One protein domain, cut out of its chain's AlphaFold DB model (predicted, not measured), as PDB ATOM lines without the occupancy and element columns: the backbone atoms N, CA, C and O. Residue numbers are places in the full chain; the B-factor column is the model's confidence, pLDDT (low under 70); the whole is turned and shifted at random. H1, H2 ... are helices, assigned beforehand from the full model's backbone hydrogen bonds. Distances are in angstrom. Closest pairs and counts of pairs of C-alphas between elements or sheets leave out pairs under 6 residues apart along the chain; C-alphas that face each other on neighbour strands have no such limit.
ATOM      1  N   ALA A   2      42.952 -38.075  31.401       73.06
ATOM      2  CA  ALA A   2      41.696 -37.990  32.179       73.06
ATOM      3  C   ALA A   2      41.885 -37.789  33.704       73.06
ATOM      4  O   ALA A   2      41.237 -36.937  34.301       73.06
ATOM      5  N   ARG A   3      42.849 -38.487  34.325       73.81
ATOM      6  CA  ARG A   3      43.159 -38.317  35.760       73.81
ATOM      7  C   ARG A   3      43.742 -36.942  36.115       73.81
ATOM      8  O   ARG A   3      43.516 -36.464  37.216       73.81
ATOM      9  N   GLN A   4      44.467 -36.322  35.186       78.88
ATOM     10  CA  GLN A   4      45.039 -34.985  35.367       78.88
ATOM     11  C   GLN A   4      43.948 -33.908  35.257       78.88
ATOM     12  O   GLN A   4      43.896 -32.992  36.070       78.88
ATOM     13  N   ALA A   5      43.003 -34.090  34.327       75.00
ATOM     14  CA  ALA A   5      41.809 -33.251  34.244       75.00
ATOM     15  C   ALA A   5      40.946 -33.351  35.517       75.00
ATOM     16  O   ALA A   5      40.437 -32.341  35.993       75.00
ATOM     17  N   ALA A   6      40.830 -34.546  36.114       74.56
ATOM     18  CA  ALA A   6      40.134 -34.720  37.390       74.56
ATOM     19  C   ALA A   6      40.828 -33.976  38.545       74.56
ATOM     20  O   ALA A   6      40.146 -33.346  39.346       74.56
ATOM     21  N   SER A   7      42.166 -34.002  38.624       78.94
ATOM     22  CA  SER A   7      42.902 -33.271  39.670       78.94
ATOM     23  C   SER A   7      42.810 -31.751  39.519       78.94
ATOM     24  O   SER A   7      42.704 -31.045  40.517       78.94
ATOM     25  N   GLU A   8      42.813 -31.237  38.288       82.75
ATOM     26  CA  GLU A   8      42.642 -29.801  38.030       82.75
ATOM     27  C   GLU A   8      41.216 -29.334  38.370       82.75
ATOM     28  O   GLU A   8      41.036 -28.271  38.965       82.75
ATOM     29  N   LEU A   9      40.203 -30.155  38.067       78.31
ATOM     30  CA  LEU A   9      38.807 -29.866  38.404       78.31
ATOM     31  C   LEU A   9      38.560 -29.892  39.921       78.31
ATOM     32  O   LEU A   9      37.892 -29.000  40.449       78.31
ATOM     33  N   GLU A  10      39.127 -30.869  40.629       81.75
ATOM     34  CA  GLU A  10      39.055 -30.970  42.093       81.75
ATOM     35  C   GLU A  10      39.765 -29.789  42.775       81.75
ATOM     36  O   GLU A  10      39.241 -29.229  43.735       81.75
ATOM     37  N   ALA A  11      40.901 -29.331  42.238       80.69
ATOM     38  CA  ALA A  11      41.600 -28.154  42.756       80.69
ATOM     39  C   ALA A  11      40.781 -26.856  42.605       80.69
ATOM     40  O   ALA A  11      40.832 -25.993  43.480       80.69
ATOM     41  N   GLY A  12      40.018 -26.714  41.515       74.81
ATOM     42  CA  GLY A  12      39.211 -25.517  41.246       74.81
ATOM     43  C   GLY A  12      37.808 -25.522  41.862       74.81
ATOM     44  O   GLY A  12      37.253 -24.457  42.124       74.81
ATOM     45  N   THR A  13      37.211 -26.697  42.082       71.56
ATOM     46  CA  THR A  13      35.791 -26.830  42.469       71.56
ATOM     47  C   THR A  13      35.560 -27.696  43.713       71.56
ATOM     48  O   THR A  13      34.418 -27.840  44.163       71.56
ATOM     49  N   GLY A  14      36.621 -28.255  44.302       76.25
ATOM     50  CA  GLY A  14      36.534 -29.223  45.393       76.25
ATOM     51  C   GLY A  14      35.708 -30.451  44.998       76.25
ATOM     52  O   GLY A  14      35.712 -30.878  43.848       76.25
ATOM     53  N   ASN A  15      34.929 -30.973  45.948       72.12
ATOM     54  CA  ASN A  15      34.000 -32.093  45.738       72.12
ATOM     55  C   ASN A  15      32.584 -31.647  45.340       72.12
ATOM     56  O   ASN A  15      31.616 -32.360  45.589       72.12
ATOM     57  N   SER A  16      32.422 -30.455  44.762       72.75
ATOM     58  CA  SER A  16      31.089 -29.965  44.380       72.75
ATOM     59  C   SER A  16      30.476 -30.705  43.183       72.75
ATOM     60  O   SER A  16      29.283 -30.557  42.936       72.75
ATOM     61  N   GLN A  17      31.276 -31.487  42.448       75.19
ATOM     62  CA  GLN A  17      30.874 -32.204  41.232       75.19
ATOM     63  C   GLN A  17      31.386 -33.659  41.256       75.19
ATOM     64  O   GLN A  17      32.225 -34.030  40.426       75.19
ATOM     65  N   PRO A  18      30.933 -34.479  42.227       81.00
ATOM     66  CA  PRO A  18      31.451 -35.831  42.430       81.00
ATOM     67  C   PRO A  18      31.235 -36.723  41.203       81.00
ATOM     68  O   PRO A  18      32.109 -37.510  40.859       81.00
ATOM     69  N   GLU A  19      30.146 -36.526  40.460       80.44
ATOM     70  CA  GLU A  19      29.804 -37.369  39.316       80.44
ATOM     71  C   GLU A  19      30.762 -37.171  38.129       80.44
ATOM     72  O   GLU A  19      31.075 -38.122  37.421       80.44
ATOM     73  N   ILE A  20      31.278 -35.955  37.916       78.50
ATOM     74  CA  ILE A  20      32.253 -35.676  36.842       78.50
ATOM     75  C   ILE A  20      33.635 -36.214  37.226       78.50
ATOM     76  O   ILE A  20      34.377 -36.711  36.374       78.50
ATOM     77  N   LEU A  21      33.986 -36.136  38.512       82.25
ATOM     78  CA  LEU A  21      35.227 -36.709  39.032       82.25
ATOM     79  C   LEU A  21      35.212 -38.239  38.925       82.25
ATOM     80  O   LEU A  21      36.217 -38.816  38.508       82.25
ATOM     81  N   ASP A  22      34.081 -38.879  39.224       84.31
ATOM     82  CA  ASP A  22      33.903 -40.328  39.106       84.31
ATOM     83  C   ASP A  22      33.975 -40.793  37.643       84.31
ATOM     84  O   ASP A  22      34.699 -41.742  37.332       84.31
ATOM     85  N   GLU A  23      33.341 -40.073  36.714       82.50
ATOM     86  CA  GLU A  23      33.403 -40.359  35.270       82.50
ATOM     87  C   GLU A  23      34.827 -40.229  34.696       82.50
ATOM     88  O   GLU A  23      35.254 -41.040  33.866       82.50
ATOM     89  N   LEU A  24      35.603 -39.243  35.159       81.12
ATOM     90  CA  LEU A  24      37.004 -39.054  34.758       81.12
ATOM     91  C   LEU A  24      37.965 -40.067  35.407       81.12
ATOM     92  O   LEU A  24      39.047 -40.318  34.860       81.12
ATOM     93  N   ARG A  25      37.594 -40.636  36.562       83.94
ATOM     94  CA  ARG A  25      38.378 -41.638  37.309       83.94
ATOM     95  C   ARG A  25      38.004 -43.084  36.971       83.94
ATOM     96  O   ARG A  25      38.781 -43.982  37.299       83.94
ATOM     97  N   ALA A  26      36.880 -43.305  36.286       83.69
ATOM     98  CA  ALA A  26      36.423 -44.616  35.840       83.69
ATOM     99  C   ALA A  26      37.468 -45.353  34.981       83.69
ATOM    100  O   ALA A  26      38.354 -44.756  34.360       83.69
ATOM    101  N   SER A  27      37.377 -46.684  34.946       74.94
ATOM    102  CA  SER A  27      38.199 -47.533  34.079       74.94
ATOM    103  C   SER A  27      37.305 -48.450  33.238       74.94
ATOM    104  O   SER A  27      36.773 -49.415  33.784       74.94
ATOM    105  N   PRO A  28      37.142 -48.180  31.925       75.06
ATOM    106  CA  PRO A  28      37.771 -47.102  31.142       75.06
ATOM    107  C   PRO A  28      37.196 -45.696  31.450       75.06
ATOM    108  O   PRO A  28      36.034 -45.593  31.836       75.06
ATOM    109  N   PRO A  29      37.978 -44.605  31.288       78.69
ATOM    110  CA  PRO A  29      37.528 -43.251  31.621       78.69
ATOM    111  C   PRO A  29      36.445 -42.758  30.655       78.69
ATOM    112  O   PRO A  29      36.622 -42.785  29.433       78.69
ATOM    113  N   MET A  30      35.348 -42.234  31.201       82.19
ATOM    114  CA  MET A  30      34.156 -41.817  30.453       82.19
ATOM    115  C   MET A  30      34.246 -40.344  30.031       82.19
ATOM    116  O   MET A  30      33.408 -39.506  30.356       82.19
ATOM    117  N   VAL A  31      35.295 -40.011  29.272       81.00
ATOM    118  CA  VAL A  31      35.634 -38.625  28.881       81.00
ATOM    119  C   VAL A  31      34.508 -37.935  28.092       81.00
ATOM    120  O   VAL A  31      34.342 -36.719  28.186       81.00
ATOM    121  N   GLY A  32      33.729 -38.698  27.318       80.38
ATOM    122  CA  GLY A  32      32.592 -38.173  26.554       80.38
ATOM    123  C   GLY A  32      31.457 -37.659  27.443       80.38
ATOM    124  O   GLY A  32      30.945 -36.565  27.203       80.38
ATOM    125  N   GLU A  33      31.115 -38.404  28.493       78.31
ATOM    126  CA  GLU A  33      30.044 -38.046  29.432       78.31
ATOM    127  C   GLU A  33      30.454 -36.868  30.315       78.31
ATOM    128  O   GLU A  33      29.733 -35.867  30.378       78.31
ATOM    129  N   ALA A  34      31.682 -36.905  30.842       80.75
ATOM    130  CA  ALA A  34      32.254 -35.803  31.609       80.75
ATOM    131  C   ALA A  34      32.245 -34.487  30.806       80.75
ATOM    132  O   ALA A  34      31.862 -33.427  31.311       80.75
ATOM    133  N   ARG A  35      32.599 -34.539  29.512       81.94
ATOM    134  CA  ARG A  35      32.557 -33.370  28.618       81.94
ATOM    135  C   ARG A  35      31.133 -32.880  28.366       81.94
ATOM    136  O   ARG A  35      30.904 -31.667  28.361       81.94
ATOM    137  N   ALA A  36      30.186 -33.788  28.137       80.31
ATOM    138  CA  ALA A  36      28.787 -33.429  27.925       80.31
ATOM    139  C   ALA A  36      28.216 -32.708  29.155       80.31
ATOM    140  O   ALA A  36      27.603 -31.644  29.019       80.31
ATOM    141  N   ARG A  37      28.504 -33.215  30.361       78.62
ATOM    142  CA  ARG A  37      28.029 -32.627  31.617       78.62
ATOM    143  C   ARG A  37      28.696 -31.284  31.933       78.62
ATOM    144  O   ARG A  37      27.988 -30.339  32.276       78.62
ATOM    145  N   LEU A  38      30.007 -31.135  31.712       81.44
ATOM    146  CA  LEU A  38      30.690 -29.833  31.828       81.44
ATOM    147  C   LEU A  38      30.127 -28.796  30.844       81.44
ATOM    148  O   LEU A  38      29.937 -27.631  31.196       81.44
ATOM    149  N   THR A  39      29.806 -29.217  29.619       82.56
ATOM    150  CA  THR A  39      29.204 -28.330  28.613       82.56
ATOM    151  C   THR A  39      27.811 -27.877  29.050       82.56
ATOM    152  O   THR A  39      27.523 -26.680  28.996       82.56
ATOM    153  N   ALA A  40      26.987 -28.797  29.558       81.56
ATOM    154  CA  ALA A  40      25.659 -28.499  30.092       81.56
ATOM    155  C   ALA A  40      25.713 -27.550  31.301       81.56
ATOM    156  O   ALA A  40      24.957 -26.581  31.343       81.56
ATOM    157  N   LEU A  41      26.650 -27.755  32.234       77.88
ATOM    158  CA  LEU A  41      26.868 -26.844  33.364       77.88
ATOM    159  C   LEU A  41      27.310 -25.453  32.899       77.88
ATOM    160  O   LEU A  41      26.779 -24.449  33.368       77.88
ATOM    161  N   SER A  42      28.216 -25.373  31.919       79.94
ATOM    162  CA  SER A  42      28.649 -24.089  31.354       79.94
ATOM    163  C   SER A  42      27.523 -23.346  30.621       79.94
ATOM    164  O   SER A  42      27.531 -22.115  30.563       79.94
ATOM    165  N   ALA A  43      26.573 -24.082  30.035       77.38
ATOM    166  CA  ALA A  43      25.399 -23.526  29.374       77.38
ATOM    167  C   ALA A  43      24.361 -23.060  30.407       77.38
ATOM    168  O   ALA A  43      23.830 -21.959  30.285       77.38
ATOM    169  N   ALA A  44      24.139 -23.848  31.462       72.81
ATOM    170  CA  ALA A  44      23.257 -23.498  32.570       72.81
ATOM    171  C   ALA A  44      23.752 -22.258  33.330       72.81
ATOM    172  O   ALA A  44      22.957 -21.364  33.599       72.81
ATOM    173  N   ALA A  45      25.058 -22.146  33.587       71.00
ATOM    174  CA  ALA A  45      25.662 -20.983  34.243       71.00
ATOM    175  C   ALA A  45      25.532 -19.682  33.429       71.00
ATOM    176  O   ALA A  45      25.558 -18.592  33.992       71.00
ATOM    177  N   ARG A  46      25.387 -19.788  32.102       70.88
ATOM    178  CA  ARG A  46      25.151 -18.652  31.197       70.88
ATOM    179  C   ARG A  46      23.667 -18.316  31.022       70.88
ATOM    180  O   ARG A  46      23.349 -17.338  30.350       70.88
ATOM    181  N   SER A  47      22.760 -19.104  31.605       54.81
ATOM    182  CA  SER A  47      21.323 -18.856  31.528       54.81
ATOM    183  C   SER A  47      20.893 -17.784  32.543       54.81
ATOM    184  O   SER A  47      21.228 -17.909  33.723       54.81
TER     185      SER A  47
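What this domain is: This is residues 2 to 47 of the 246 residues of an uncharacterized protein of Candidatus Dormibacteraeota bacterium (UniProt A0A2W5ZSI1). What is the main picture? Three helices fold back and forth as two hairpins sharing short H2, and residues 39 to 47, of which 39 to 45 belong to H3, stick out as an arm. What else describes it? The printed part has 46 residues with H1, H2, H3 in that order, no named strand, class all helix; it is compact, radius of gyration of the C-alphas 10.4 A, spanning 33 by 21 by 14 A.

How they stand to each other: How do H1, residues 2 to 13, and H2, residues 18 to 25, stand? This hairpin touches, closest C-alphas Ala 2 and Leu 24 at 5.5 A, opposite ways at a shallow tilt of 26 degrees. And H3, residues 31 to 45? It touches H2 in a hairpin, closest C-alphas Ile 20 and Ala 34 at 5.2 A. In H1, H2 and H3 every O i to N i+4 pair is within hydrogen-bond range.

Where its parts are: Where does H1 begin? C-alpha 2 is at (41.696, -37.990, 32.179); H1 is 16.3 A long, H2 10.4 A. Where does H3 end? After 21.0 A, at C-alpha 45, (25.662, -20.983, 34.243).

The domain as a whole: Is it cut? The printed part has no cut, and both links are tight. Where is confidence low? Residue 47 is under 70.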